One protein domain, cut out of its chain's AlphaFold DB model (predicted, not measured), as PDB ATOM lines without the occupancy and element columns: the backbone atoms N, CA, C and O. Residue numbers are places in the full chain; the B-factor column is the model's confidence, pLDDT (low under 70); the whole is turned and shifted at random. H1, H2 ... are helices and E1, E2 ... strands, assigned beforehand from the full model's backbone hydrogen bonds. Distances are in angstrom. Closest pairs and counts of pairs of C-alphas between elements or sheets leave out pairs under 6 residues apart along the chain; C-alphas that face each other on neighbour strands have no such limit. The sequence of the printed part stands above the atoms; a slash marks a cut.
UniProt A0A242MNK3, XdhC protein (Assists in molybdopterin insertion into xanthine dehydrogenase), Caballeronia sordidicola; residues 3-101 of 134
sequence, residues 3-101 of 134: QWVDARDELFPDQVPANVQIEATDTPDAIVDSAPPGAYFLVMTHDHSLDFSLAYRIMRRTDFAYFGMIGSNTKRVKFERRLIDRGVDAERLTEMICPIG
ATOM      1  N   GLN A   3     -47.228  47.930 -54.983       95.88
ATOM      2  CA  GLN A   3     -48.547  48.405 -54.568       95.88
ATOM      3  C   GLN A   3     -48.413  49.023 -53.174       95.88
ATOM      4  O   GLN A   3     -47.964  48.351 -52.245       95.88
ATOM      5  N   TRP A   4     -48.738  50.307 -53.043       95.81
ATOM      6  CA  TRP A   4     -48.743  51.022 -51.769       95.81
ATOM      7  C   TRP A   4     -50.180  51.107 -51.265       95.81
ATOM      8  O   TRP A   4     -51.002  51.812 -51.840       95.81
ATOM      9  N   VAL A   5     -50.454  50.378 -50.184       96.00
ATOM     10  CA  VAL A   5     -51.766  50.285 -49.545       96.00
ATOM     11  C   VAL A   5     -51.785  51.099 -48.247       96.00
ATOM     12  O   VAL A   5     -50.947  50.869 -47.376       96.00
ATOM     13  N   ASP A   6     -52.729  52.025 -48.106       93.75
ATOM     14  CA  ASP A   6     -53.055  52.737 -46.856       93.75
ATOM     15  C   ASP A   6     -54.516  53.212 -46.945       93.75
ATOM     16  O   ASP A   6     -55.028  53.428 -48.038       93.75
ATOM     17  N   ALA A   7     -55.197  53.367 -45.811       91.06
ATOM     18  CA  ALA A   7     -56.579  53.854 -45.780       91.06
ATOM     19  C   ALA A   7     -56.674  55.389 -45.845       91.06
ATOM     20  O   ALA A   7     -57.762  55.934 -46.009       91.06
ATOM     21  N   ARG A   8     -55.552  56.086 -45.631       89.81
ATOM     22  CA  ARG A   8     -55.475  57.546 -45.532       89.81
ATOM     23  C   ARG A   8     -55.000  58.141 -46.847       89.81
ATOM     24  O   ARG A   8     -53.795  58.197 -47.105       89.81
ATOM     25  N   ASP A   9     -55.950  58.611 -47.645       87.19
ATOM     26  CA  ASP A   9     -55.699  59.222 -48.952       87.19
ATOM     27  C   ASP A   9     -54.694  60.376 -48.876       87.19
ATOM     28  O   ASP A   9     -53.845  60.532 -49.751       87.19
ATOM     29  N   GLU A  10     -54.738  61.156 -47.794       89.44
ATOM     30  CA  GLU A  10     -53.887  62.326 -47.583       89.44
ATOM     31  C   GLU A  10     -52.393  62.008 -47.409       89.44
ATOM     32  O   GLU A  10     -51.566  62.921 -47.412       89.44
ATOM     33  N   LEU A  11     -52.029  60.735 -47.227       88.69
ATOM     34  CA  LEU A  11     -50.630  60.322 -47.118       88.69
ATOM     35  C   LEU A  11     -49.970  60.055 -48.465       88.69
ATOM     36  O   LEU A  11     -48.737  59.984 -48.529       88.69
ATOM     37  N   PHE A  12     -50.756  59.892 -49.527       90.88
ATOM     38  CA  PHE A  12     -50.206  59.653 -50.848       90.88
ATOM     39  C   PHE A  12     -49.755  60.969 -51.490       90.88
ATOM     40  O   PHE A  12     -50.480  61.963 -51.450       90.88
ATOM     41  N   PRO A  13     -48.559  61.007 -52.099       92.44
ATOM     42  CA  PRO A  13     -48.134  62.171 -52.860       92.44
ATOM     43  C   PRO A  13     -48.941  62.286 -54.161       92.44
ATOM     44  O   PRO A  13     -49.333  61.276 -54.744       92.44
ATOM     45  N   ASP A  14     -49.080  63.509 -54.684       90.81
ATOM     46  CA  ASP A  14     -49.768  63.777 -55.961       90.81
ATOM     47  C   ASP A  14     -49.169  63.005 -57.148       90.81
ATOM     48  O   ASP A  14     -49.832  62.754 -58.155       90.81
ATOM     49  N   GLN A  15     -47.882  62.664 -57.055       93.12
ATOM     50  CA  GLN A  15     -47.158  61.918 -58.072       93.12
ATOM     51  C   GLN A  15     -46.374  60.776 -57.437       93.12
ATOM     52  O   GLN A  15     -45.579  60.973 -56.516       93.12
ATOM     53  N   VAL A  16     -46.549  59.582 -58.001       94.56
ATOM     54  CA  VAL A  16     -45.754  58.394 -57.693       94.56
ATOM     55  C   VAL A  16     -45.017  57.910 -58.946       94.56
ATOM     56  O   VAL A  16     -45.454  58.181 -60.068       94.56
ATOM     57  N   PRO A  17     -43.890  57.194 -58.796       95.81
ATOM     58  CA  PRO A  17     -43.225  56.549 -59.923       95.81
ATOM     59  C   PRO A  17     -44.169  55.623 -60.706       95.81
ATOM     60  O   PRO A  17     -45.036  54.979 -60.122       95.81
ATOM     61  N   ALA A  18     -43.954  55.472 -62.017       94.62
ATOM     62  CA  ALA A  18     -44.838  54.697 -62.903       94.62
ATOM     63  C   ALA A  18     -45.001  53.210 -62.520       94.62
ATOM     64  O   ALA A  18     -45.941  52.550 -62.951       94.62
ATOM     65  N   ASN A  19     -44.073  52.659 -61.737       95.56
ATOM     66  CA  ASN A  19     -44.124  51.285 -61.244       95.56
ATOM     67  C   ASN A  19     -44.822  51.146 -59.880       95.56
ATOM     68  O   ASN A  19     -44.785  50.043 -59.327       95.56
ATOM     69  N   VAL A  20     -45.387  52.229 -59.337       96.38
ATOM     70  CA  VAL A  20     -46.113  52.275 -58.065       96.38
ATOM     71  C   VAL A  20     -47.605  52.452 -58.342       96.38
ATOM     72  O   VAL A  20     -48.008  53.387 -59.025       96.38
ATOM     73  N   GLN A  21     -48.419  51.564 -57.783       95.25
ATOM     74  CA  GLN A  21     -49.872  51.673 -57.756       95.25
ATOM     75  C   GLN A  21     -50.309  52.029 -56.335       95.25
ATOM     76  O   GLN A  21     -49.927  51.342 -55.388       95.25
ATOM     77  N   ILE A  22     -51.093  53.094 -56.191       95.56
ATOM     78  CA  ILE A  22     -51.728  53.462 -54.923       95.56
ATOM     79  C   ILE A  22     -53.015  52.653 -54.765       95.56
ATOM     80  O   ILE A  22     -53.797  52.545 -55.708       95.56
ATOM     81  N   GLU A  23     -53.225  52.115 -53.570       94.56
ATOM     82  CA  GLU A  23     -54.454  51.452 -53.153       94.56
ATOM     83  C   GLU A  23     -54.958  52.102 -51.858       94.56
ATOM     84  O   GLU A  23     -54.546  51.751 -50.750       94.56
ATOM     85  N   ALA A  24     -55.839  53.081 -52.029       93.31
ATOM     86  CA  ALA A  24     -56.558  53.753 -50.959       93.31
ATOM     87  C   ALA A  24     -57.680  52.847 -50.427       93.31
ATOM     88  O   ALA A  24     -58.761  52.781 -51.014       93.31
ATOM     89  N   THR A  25     -57.428  52.089 -49.357       91.50
ATOM     90  CA  THR A  25     -58.414  51.125 -48.843       91.50
ATOM     91  C   THR A  25     -58.325  50.907 -47.338       91.50
ATOM     92  O   THR A  25     -57.245  50.834 -46.751       91.50
ATOM     93  N   ASP A  26     -59.487  50.721 -46.719       90.62
ATOM     94  CA  ASP A  26     -59.666  50.278 -45.337       90.62
ATOM     95  C   ASP A  26     -59.596  48.747 -45.179       90.62
ATOM     96  O   ASP A  26     -59.644  48.236 -44.059       90.62
ATOM     97  N   THR A  27     -59.422  48.008 -46.282       91.62
ATOM     98  CA  THR A  27     -59.335  46.538 -46.303       91.62
ATOM     99  C   THR A  27     -57.982  46.016 -46.814       91.62
ATOM    100  O   THR A  27     -57.928  45.191 -47.730       91.62
ATOM    101  N   PRO A  28     -56.845  46.413 -46.209       91.94
ATOM    102  CA  PRO A  28     -55.518  45.969 -46.650       91.94
ATOM    103  C   PRO A  28     -55.334  44.448 -46.557       91.94
ATOM    104  O   PRO A  28     -54.566  43.859 -47.318       91.94
ATOM    105  N   ASP A  29     -56.087  43.784 -45.679       93.25
ATOM    106  CA  ASP A  29     -56.151  42.331 -45.615       93.25
ATOM    107  C   ASP A  29     -56.562  41.725 -46.974       93.25
ATOM    108  O   ASP A  29     -55.977  40.724 -47.390       93.25
ATOM    109  N   ALA A  30     -57.539  42.298 -47.689       93.00
ATOM    110  CA  ALA A  30     -57.997  41.778 -48.983       93.00
ATOM    111  C   ALA A  30     -56.882  41.809 -50.041       93.00
ATOM    112  O   ALA A  30     -56.761  40.894 -50.860       93.00
ATOM    113  N   ILE A  31     -56.005  42.812 -49.963       95.56
ATOM    114  CA  ILE A  31     -54.830  42.910 -50.827       95.56
ATOM    115  C   ILE A  31     -53.856  41.764 -50.543       95.56
ATOM    116  O   ILE A  31     -53.391  41.122 -51.485       95.56
ATOM    117  N   VAL A  32     -53.626  41.423 -49.268       97.06
ATOM    118  CA  VAL A  32     -52.801  40.262 -48.887       97.06
ATOM    119  C   VAL A  32     -53.337  38.960 -49.482       97.06
ATOM    120  O   VAL A  32     -52.540  38.145 -49.944       97.06
ATOM    121  N   ASP A  33     -54.654  38.748 -49.502       94.81
ATOM    122  CA  ASP A  33     -55.248  37.535 -50.088       94.81
ATOM    123  C   ASP A  33     -55.065  37.486 -51.610       94.81
ATOM    124  O   ASP A  33     -54.733  36.439 -52.164       94.81
ATOM    125  N   SER A  34     -55.266  38.620 -52.283       95.00
ATOM    126  CA  SER A  34     -55.211  38.715 -53.748       95.00
ATOM    127  C   SER A  34     -53.791  38.752 -54.325       95.00
ATOM    128  O   SER A  34     -53.613  38.572 -55.531       95.00
ATOM    129  N   ALA A  35     -52.781  38.975 -53.481       96.56
ATOM    130  CA  ALA A  35     -51.395  39.062 -53.911       96.56
ATOM    131  C   ALA A  35     -50.945  37.770 -54.626       96.56
ATOM    132  O   ALA A  35     -51.259  36.660 -54.168       96.56
ATOM    133  N   PRO A  36     -50.186  37.886 -55.731       96.38
ATOM    134  CA  PRO A  36     -49.707  36.724 -56.464       96.38
ATOM    135  C   PRO A  36     -48.676  35.929 -55.643       96.38
ATOM    136  O   PRO A  36     -47.980  36.505 -54.799       96.38
ATOM    137  N   PRO A  37     -48.505  34.625 -55.922       96.69
ATOM    138  CA  PRO A  37     -47.364  33.867 -55.421       96.69
ATOM    139  C   PRO A  37     -46.037  34.566 -55.755       96.69
ATOM    140  O   PRO A  37     -45.888  35.198 -56.802       96.69
ATOM    141  N   GLY A  38     -45.064  34.457 -54.858       95.81
ATOM    142  CA  GLY A  38     -43.772  35.128 -54.946       95.81
ATOM    143  C   GLY A  38     -43.809  36.615 -54.579       95.81
ATOM    144  O   GLY A  38     -42.817  37.313 -54.792       95.81
ATOM    145  N   ALA A  39     -44.921  37.123 -54.033       96.94
ATOM    146  CA  ALA A  39     -45.013  38.507 -53.579       96.94
ATOM    147  C   ALA A  39     -44.056  38.811 -52.414       96.94
ATOM    148  O   ALA A  39     -43.715  37.948 -51.600       96.94
ATOM    149  N   TYR A  40     -43.650  40.077 -52.339       97.62
ATOM    150  CA  TYR A  40     -42.880  40.642 -51.237       97.62
ATOM    151  C   TYR A  40     -43.820  41.511 -50.407       97.62
ATOM    152  O   TYR A  40     -44.405  42.458 -50.933       97.62
ATOM    153  N   PHE A  41     -43.935  41.222 -49.114       98.25
ATOM    154  CA  PHE A  41     -44.734  42.006 -48.181       98.25
ATOM    155  C   PHE A  41     -43.839  42.870 -47.297       98.25
ATOM    156  O   PHE A  41     -42.917  42.373 -46.647       98.25
ATOM    157  N   LEU A  42     -44.129  44.171 -47.264       97.88
ATOM    158  CA  LEU A  42     -43.486  45.135 -46.380       97.88
ATOM    159  C   LEU A  42     -44.566  45.843 -45.561       97.88
ATOM    160  O   LEU A  42     -45.326  46.646 -46.093       97.88
ATOM    161  N   VAL A  43     -44.636  45.542 -44.266       97.56
ATOM    162  CA  VAL A  43     -45.630  46.120 -43.352       97.56
ATOM    163  C   VAL A  43     -44.987  47.262 -42.568       97.56
ATOM    164  O   VAL A  43     -44.104  47.040 -41.735       97.56
ATOM    165  N   MET A  44     -45.415  48.494 -42.854       94.00
ATOM    166  CA  MET A  44     -44.836  49.726 -42.299       94.00
ATOM    167  C   MET A  44     -45.872  50.625 -41.610       94.00
ATOM    168  O   MET A  44     -45.826  51.846 -41.739       94.00
ATOM    169  N   THR A  45     -46.829  50.035 -40.893       91.44
ATOM    170  CA  THR A  45     -47.853  50.816 -40.192       91.44
ATOM    171  C   THR A  45     -47.373  51.239 -38.798       91.44
ATOM    172  O   THR A  45     -46.354  50.770 -38.285       91.44
ATOM    173  N   HIS A  46     -48.107  52.167 -38.187       88.88
ATOM    174  CA  HIS A  46     -47.925  52.570 -36.790       88.88
ATOM    175  C   HIS A  46     -49.009  51.964 -35.877       88.88
ATOM    176  O   HIS A  46     -48.986  52.188 -34.666       88.88
ATOM    177  N   ASP A  47     -49.946  51.190 -36.438       93.25
ATOM    178  CA  ASP A  47     -51.031  50.542 -35.710       93.25
ATOM    179  C   ASP A  47     -50.668  49.079 -35.420       93.25
ATOM    180  O   ASP A  47     -50.644  48.210 -36.292       93.25
ATOM    181  N   HIS A  48     -50.433  48.787 -34.143       93.31
ATOM    182  CA  HIS A  48     -50.077  47.450 -33.673       93.31
ATOM    183  C   HIS A  48     -51.150  46.381 -33.924       93.31
ATOM    184  O   HIS A  48     -50.816  45.196 -34.015       93.31
ATOM    185  N   SER A  49     -52.425  46.762 -33.962       94.81
ATOM    186  CA  SER A  49     -53.528  45.840 -34.232       94.81
ATOM    187  C   SER A  49     -53.562  45.482 -35.710       94.81
ATOM    188  O   SER A  49     -53.617  44.293 -36.035       94.81
ATOM    189  N   LEU A  50     -53.432  46.488 -36.578       95.44
ATOM    190  CA  LEU A  50     -53.346  46.300 -38.024       95.44
ATOM    191  C   LEU A  50     -52.104  45.490 -38.409       95.44
ATOM    192  O   LEU A  50     -52.222  44.481 -39.102       95.44
ATOM    193  N   ASP A  51     -50.935  45.851 -37.879       96.69
ATOM    194  CA  ASP A  51     -49.689  45.114 -38.105       96.69
ATOM    195  C   ASP A  51     -49.831  43.631 -37.753       96.69
ATOM    196  O   ASP A  51     -49.324  42.765 -38.462       96.69
ATOM    197  N   PHE A  52     -50.512  43.325 -36.644       97.44
ATOM    198  CA  PHE A  52     -50.730  41.944 -36.241       97.44
ATOM    199  C   PHE A  52     -51.712  41.221 -37.169       97.44
ATOM    200  O   PHE A  52     -51.472  40.058 -37.490       97.44
ATOM    201  N   SER A  53     -52.805  41.878 -37.580       97.31
ATOM    202  CA  SER A  53     -53.775  41.307 -38.527       97.31
ATOM    203  C   SER A  53     -53.086  40.909 -39.829       97.31
ATOM    204  O   SER A  53     -53.144  39.746 -40.234       97.31
ATOM    205  N   LEU A  54     -52.316  41.842 -40.398       97.94
ATOM    206  CA  LEU A  54     -51.555  41.634 -41.624       97.94
ATOM    207  C   LEU A  54     -50.496  40.549 -41.444       97.94
ATOM    208  O   LEU A  54     -50.428  39.631 -42.256       97.94
ATOM    209  N   ALA A  55     -49.715  40.588 -40.358       98.12
ATOM    210  CA  ALA A  55     -48.718  39.558 -40.076       98.12
ATOM    211  C   ALA A  55     -49.355  38.167 -39.982       98.12
ATOM    212  O   ALA A  55     -48.860  37.224 -40.588       98.12
ATOM    213  N   TYR A  56     -50.478  38.028 -39.273       98.12
ATOM    214  CA  TYR A  56     -51.183  36.753 -39.179       98.12
ATOM    215  C   TYR A  56     -51.678  36.270 -40.543       98.12
ATOM    216  O   TYR A  56     -51.488  35.104 -40.889       98.12
ATOM    217  N   ARG A  57     -52.276  37.160 -41.338       97.94
ATOM    218  CA  ARG A  57     -52.802  36.821 -42.662       97.94
ATOM    219  C   ARG A  57     -51.695  36.438 -43.646       97.94
ATOM    220  O   ARG A  57     -51.831  35.424 -44.325       97.94
ATOM    221  N   ILE A  58     -50.579  37.167 -43.653       98.38
ATOM    222  CA  ILE A  58     -49.388  36.847 -44.455       98.38
ATOM    223  C   ILE A  58     -48.797  35.501 -44.017       98.38
ATOM    224  O   ILE A  58     -48.570  34.638 -44.856       98.38
ATOM    225  N   MET A  59     -48.627  35.266 -42.712       98.06
ATOM    226  CA  MET A  59     -48.053  34.017 -42.190       98.06
ATOM    227  C   MET A  59     -48.928  32.780 -42.439       98.06
ATOM    228  O   MET A  59     -48.436  31.654 -42.383       98.06
ATOM    229  N   ARG A  60     -50.219  32.950 -42.749       96.38
ATOM    230  CA  ARG A  60     -51.075  31.846 -43.213       96.38
ATOM    231  C   ARG A  60     -50.811  31.438 -44.660       96.38
ATOM    232  O   ARG A  60     -51.172  30.324 -45.033       96.38
ATOM    233  N   ARG A  61     -50.200  32.307 -45.462       97.19
ATOM    234  CA  ARG A  61     -49.751  31.974 -46.814       97.19
ATOM    235  C   ARG A  61     -48.445  31.192 -46.753       97.19
ATOM    236  O   ARG A  61     -47.664  31.375 -45.825       97.19
ATOM    237  N   THR A  62     -48.196  30.353 -47.751       95.81
ATOM    238  CA  THR A  62     -46.963  29.547 -47.885       95.81
ATOM    239  C   THR A  62     -46.246  29.811 -49.209       95.81
ATOM    240  O   THR A  62     -45.383  29.043 -49.615       95.81
ATOM    241  N   ASP A  63     -46.658  30.854 -49.925       96.69
ATOM    242  CA  ASP A  63     -46.279  31.117 -51.310       96.69
ATOM    243  C   ASP A  63     -45.679  32.515 -51.512       96.69
ATOM    244  O   ASP A  63     -45.467  32.916 -52.650       96.69
ATOM    245  N   PHE A  64     -45.409  33.274 -50.447       97.25
ATOM    246  CA  PHE A  64     -44.739  34.571 -50.545       97.25
ATOM    247  C   PHE A  64     -43.217  34.399 -50.633       97.25
ATOM    248  O   PHE A  64     -42.659  33.428 -50.130       97.25
ATOM    249  N   ALA A  65     -42.531  35.352 -51.266       96.06
ATOM    250  CA  ALA A  65     -41.073  35.323 -51.391       96.06
ATOM    251  C   ALA A  65     -40.360  36.025 -50.227       96.06
ATOM    252  O   ALA A  65     -39.209  35.718 -49.924       96.06
ATOM    253  N   TYR A  66     -41.020  36.999 -49.596       97.56
ATOM    254  CA  TYR A  66     -40.450  37.762 -48.489       97.56
ATOM    255  C   TYR A  66     -41.535  38.420 -47.635       97.56
ATOM    256  O   TYR A  66     -42.508  38.951 -48.175       97.56
ATOM    257  N   PHE A  67     -41.326  38.459 -46.318       98.19
ATOM    258  CA  PHE A  67     -42.139  39.241 -45.394       98.19
ATOM    259  C   PHE A  67     -41.259  40.009 -44.401       98.19
ATOM    260  O   PHE A  67     -40.597  39.425 -43.544       98.19
ATOM    261  N   GLY A  68     -41.290  41.338 -44.495       97.94
ATOM    262  CA  GLY A  68     -40.639  42.243 -43.558       97.94
ATOM    263  C   GLY A  68     -41.629  43.193 -42.891       97.94
ATOM    264  O   GLY A  68     -42.575  43.675 -43.513       97.94
ATOM    265  N   MET A  69     -41.402  43.494 -41.617       97.50
ATOM    266  CA  MET A  69     -42.247  44.378 -40.823       97.50
ATOM    267  C   MET A  69     -41.411  45.365 -40.003       97.50
ATOM    268  O   MET A  69     -40.445  44.991 -39.327       97.50
ATOM    269  N   ILE A  70     -41.816  46.636 -40.014       94.12
ATOM    270  CA  ILE A  70     -41.231  47.655 -39.142       94.12
ATOM    271  C   ILE A  70     -41.588  47.383 -37.676       94.12
ATOM    272  O   ILE A  70     -42.695  46.949 -37.337       94.12
ATOM    273  N   GLY A  71     -40.656  47.647 -36.765       91.31
ATOM    274  CA  GLY A  71     -40.908  47.441 -35.347       91.31
ATOM    275  C   GLY A  71     -39.652  47.256 -34.521       91.31
ATOM    276  O   GLY A  71     -38.582  47.742 -34.860       91.31
ATOM    277  N   SER A  72     -39.801  46.548 -33.407       91.69
ATOM    278  CA  SER A  72     -38.723  46.216 -32.478       91.69
ATOM    279  C   SER A  72     -38.701  44.716 -32.198       91.69
ATOM    280  O   SER A  72     -39.703  44.026 -32.401       91.69
ATOM    281  N   ASN A  73     -37.599  44.226 -31.629       93.62
ATOM    282  CA  ASN A  73     -37.504  42.848 -31.135       93.62
ATOM    283  C   ASN A  73     -38.610  42.532 -30.113       93.62
ATOM    284  O   ASN A  73     -39.197  41.455 -30.126       93.62
ATOM    285  N   THR A  74     -38.987  43.502 -29.274       95.19
ATOM    286  CA  THR A  74     -40.092  43.334 -28.320       95.19
ATOM    287  C   THR A  74     -41.443  43.161 -29.022       95.19
ATOM    288  O   THR A  74     -42.253  42.343 -28.587       95.19
ATOM    289  N   LYS A  75     -41.708  43.913 -30.105       94.12
ATOM    290  CA  LYS A  75     -42.921  43.734 -30.925       94.12
ATOM    291  C   LYS A  75     -42.920  42.348 -31.575       94.12
ATOM    292  O   LYS A  75     -43.937  41.663 -31.494       94.12
ATOM    293  N   ARG A  76     -41.774  41.922 -32.122       97.00
ATOM    294  CA  ARG A  76     -41.581  40.592 -32.716       97.00
ATOM    295  C   ARG A  76     -41.978  39.478 -31.744       97.00
ATOM    296  O   ARG A  76     -42.910  38.741 -32.038       97.00
ATOM    297  N   VAL A  77     -41.371  39.431 -30.556       97.56
ATOM    298  CA  VAL A  77     -41.635  38.381 -29.551       97.56
ATOM    299  C   VAL A  77     -43.114  38.327 -29.146       97.56
ATOM    300  O   VAL A  77     -43.682  37.253 -28.954       97.56
ATOM    301  N   LYS A  78     -43.777  39.486 -29.022       97.25
ATOM    302  CA  LYS A  78     -45.220  39.540 -28.729       97.25
ATOM    303  C   LYS A  78     -46.063  38.968 -29.869       97.25
ATOM    304  O   LYS A  78     -47.088  38.346 -29.604       97.25
ATOM    305  N   PHE A  79     -45.673  39.220 -31.114       97.81
ATOM    306  CA  PHE A  79     -46.394  38.733 -32.285       97.81
ATOM    307  C   PHE A  79     -46.190  37.232 -32.456       97.81
ATOM    308  O   PHE A  79     -47.181  36.532 -32.588       97.81
ATOM    309  N   GLU A  80     -44.958  36.735 -32.336       98.19
ATOM    310  CA  GLU A  80     -44.631  35.304 -32.395       98.19
ATOM    311  C   GLU A  80     -45.512  34.470 -31.460       98.19
ATOM    312  O   GLU A  80     -46.162  33.530 -31.908       98.19
ATOM    313  N   ARG A  81     -45.636  34.876 -30.187       98.00
ATOM    314  CA  ARG A  81     -46.529  34.207 -29.223       98.00
ATOM    315  C   ARG A  81     -47.975  34.160 -29.719       98.00
ATOM    316  O   ARG A  81     -48.565  33.094 -29.815       98.00
ATOM    317  N   ARG A  82     -48.520  35.314 -30.115       98.00
ATOM    318  CA  ARG A  82     -49.906  35.433 -30.603       98.00
ATOM    319  C   ARG A  82     -50.152  34.711 -31.933       98.00
ATOM    320  O   ARG A  82     -51.307  34.426 -32.241       98.00
ATOM    321  N   LEU A  83     -49.117  34.507 -32.750       98.31
ATOM    322  CA  LEU A  83     -49.175  33.755 -34.005       98.31
ATOM    323  C   LEU A  83     -49.216  32.250 -33.721       98.31
ATOM    324  O   LEU A  83     -50.080  31.571 -34.271       98.31
ATOM    325  N   ILE A  84     -48.365  31.761 -32.811       98.12
ATOM    326  CA  ILE A  84     -48.389  30.369 -32.330       98.12
ATOM    327  C   ILE A  84     -49.752  30.046 -31.713       98.12
ATOM    328  O   ILE A  84     -50.381  29.063 -32.096       98.12
ATOM    329  N   ASP A  85     -50.266  30.922 -30.842       97.88
ATOM    330  CA  ASP A  85     -51.592  30.767 -30.222       97.88
ATOM    331  C   ASP A  85     -52.729  30.682 -31.263       97.88
ATOM    332  O   ASP A  85     -53.808  30.166 -30.978       97.88
ATOM    333  N   ARG A  86     -52.498  31.190 -32.482       97.19
ATOM    334  CA  ARG A  86     -53.434  31.147 -33.615       97.19
ATOM    335  C   ARG A  86     -53.096  30.078 -34.664       97.19
ATOM    336  O   ARG A  86     -53.674  30.103 -35.755       97.19
ATOM    337  N   GLY A  87     -52.194  29.152 -34.344       97.12
ATOM    338  CA  GLY A  87     -51.879  27.979 -35.162       97.12
ATOM    339  C   GLY A  87     -50.842  28.204 -36.264       97.12
ATOM    340  O   GLY A  87     -50.761  27.387 -37.176       97.12
ATOM    341  N   VAL A  88     -50.064  29.291 -36.217       97.81
ATOM    342  CA  VAL A  88     -48.876  29.422 -37.077       97.81
ATOM    343  C   VAL A  88     -47.767  28.544 -36.511       97.81
ATOM    344  O   VAL A  88     -47.463  28.619 -35.321       97.81
ATOM    345  N   ASP A  89     -47.162  27.728 -37.369       97.00
ATOM    346  CA  ASP A  89     -46.037  26.876 -36.997       97.00
ATOM    347  C   ASP A  89     -44.854  27.719 -36.489       97.00
ATOM    348  O   ASP A  89     -44.481  28.730 -37.093       97.00
ATOM    349  N   ALA A  90     -44.265  27.296 -35.371       96.62
ATOM    350  CA  ALA A  90     -43.133  27.966 -34.750       96.62
ATOM    351  C   ALA A  90     -41.910  28.013 -35.679       96.62
ATOM    352  O   ALA A  90     -41.193  29.014 -35.681       96.62
ATOM    353  N   GLU A  91     -41.695  26.980 -36.500       97.00
ATOM    354  CA  GLU A  91     -40.565  26.929 -37.439       97.00
ATOM    355  C   GLU A  91     -40.655  28.043 -38.491       97.00
ATOM    356  O   GLU A  91     -39.655  28.666 -38.864       97.00
ATOM    357  N   ARG A  92     -41.885  28.378 -38.888       96.88
ATOM    358  CA  ARG A  92     -42.176  29.403 -39.892       96.88
ATOM    359  C   ARG A  92     -42.014  30.824 -39.377       96.88
ATOM    360  O   ARG A  92     -41.913  31.749 -40.173       96.88
ATOM    361  N   LEU A  93     -41.937  31.044 -38.064       97.25
ATOM    362  CA  LEU A  93     -41.731  32.390 -37.512       97.25
ATOM    363  C   LEU A  93     -40.417  33.028 -37.984       97.25
ATOM    364  O   LEU A  93     -40.301  34.254 -38.000       97.25
ATOM    365  N   THR A  94     -39.447  32.211 -38.400       96.19
ATOM    366  CA  THR A  94     -38.196  32.664 -39.022       96.19
ATOM    367  C   THR A  94     -38.415  33.395 -40.356       96.19
ATOM    368  O   THR A  94     -37.615  34.265 -40.696       96.19
ATOM    369  N   GLU A  95     -39.522  33.133 -41.061       97.00
ATOM    370  CA  GLU A  95     -39.909  33.799 -42.317       97.00
ATOM    371  C   GLU A  95     -40.396  35.244 -42.098       97.00
ATOM    372  O   GLU A  95     -40.344  36.065 -43.013       97.00
ATOM    373  N   MET A  96     -40.865  35.581 -40.889       97.69
ATOM    374  CA  MET A  96     -41.228  36.951 -40.526       97.69
ATOM    375  C   MET A  96     -39.962  37.719 -40.153       97.69
ATOM    376  O   MET A  96     -39.362  37.439 -39.118       97.69
ATOM    377  N   ILE A  97     -39.582  38.741 -40.919       97.25
ATOM    378  CA  ILE A  97     -38.445  39.616 -40.602       97.25
ATOM    379  C   ILE A  97     -38.938  40.848 -39.834       97.25
ATOM    380  O   ILE A  97     -39.683  41.674 -40.350       97.25
ATOM    381  N   CYS A  98     -38.534  40.978 -38.572       96.06
ATOM    382  CA  CYS A  98     -38.875  42.114 -37.715       96.06
ATOM    383  C   CYS A  98     -37.799  42.259 -36.627       96.06
ATOM    384  O   CYS A  98     -37.626  41.301 -35.871       96.06
ATOM    385  N   PRO A  99     -37.137  43.421 -36.489       95.12
ATOM    386  CA  PRO A  99     -37.275  44.604 -37.341       95.12
ATOM    387  C   PRO A  99     -36.789  44.358 -38.776       95.12
ATOM    388  O   PRO A  99     -35.813  43.647 -38.996       95.12
ATOM    389  N   ILE A 100     -37.488  44.943 -39.748       96.00
ATOM    390  CA  ILE A 100     -37.038  45.007 -41.142       96.00
ATOM    391  C   ILE A 100     -35.821  45.937 -41.289       96.00
ATOM    392  O   ILE A 100     -35.721  46.939 -40.578       96.00
ATOM    393  N   GLY A 101     -34.929  45.627 -42.230       94.62
ATOM    394  CA  GLY A 101     -33.697  46.371 -42.503       94.62
ATOM    395  C   GLY A 101     -32.424  45.583 -42.186       94.62
ATOM    396  O   GLY A 101     -32.459  44.515 -41.576       94.62
TER     397      GLY A 101
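AT A GLANCE: This is residues 3 to 101 of the 134 residues of the protein "XdhC protein (Assists in molybdopterin insertion into xanthine dehydrogenase)" of Caballeronia sordidicola (UniProt A0A242MNK3). Two parallel strands, E3 and E4, lie side by side with H2 packed over one face and H1 beside H2; H3 and H4 lie toward one end. Toward the other end, a separate parallel pair, E1 and E2, and the loop of residues 7 to 19 lengthen the model. The printed part has 99 residues, in the order E1 E2 H1 E3 H2 E4 H3 H4, class mixed. It is compact, with a radius of gyration of the C-alphas of 13.8 A, yet elongated, spanning 41 by 27 by 24 A.

IN THESE COORDINATES: E1, residues 3 to 6, begins at C-alpha 3 (-48.547, 48.405, -54.568) and spans 9.9 A; E2, residues 20 to 24, spans 12.7 A. H1 is residues 28 to 34, 10.2 A; E3 40 to 43, 10.0 A; H2 48 to 59, 16.0 A; E4 66 to 69, 10.3 A. H3, residues 73 to 84, spans 16.6 A, and H4, 91 to 95, spans 8.5 A, ending at C-alpha 95 (-39.909, 33.799, -42.317).

HOW THE PARTS SIT: E1 and E2 are parallel at 26 degrees, with N 4 and O 21 at 2.8 A; both are apart from E3 and E4. H1 touches residues 53 to 58 of H2 at a shallow tilt of 8 degrees, the same way; the closest C-alphas, Asp 29 and Leu 54, are 6.1 A apart. E3, H2 and E4 form a strand-helix-strand unit, two parallel strands joined through a helix, with a right-handed crossover; N 41 and O 66 are at 2.8 A. The closest C-alphas of E3 and H2, Val 43 and Asp 51, are 6.7 A apart. H2 and H3 are close but not clearly touching, at a steep tilt of 55 degrees; their closest C-alphas, Tyr 56 and Leu 83, are 6.3 A apart. The closest C-alphas of E4 and H4, Phe 67 and Glu 95, are 6.6 A apart. Every O i to N i+4 pair is within hydrogen-bond range in H1, H2 and H3; H4 has 0 of 1, and 1 of 2 O i to N i+3 pairs.

THE WHOLE: The C-alphas farthest apart, Asp 14 and Glu 91, are 42.3 A apart. The printed part has no cut; E1 to E2 is a long link of 13 residues. No printed residue has a pLDDT under 70.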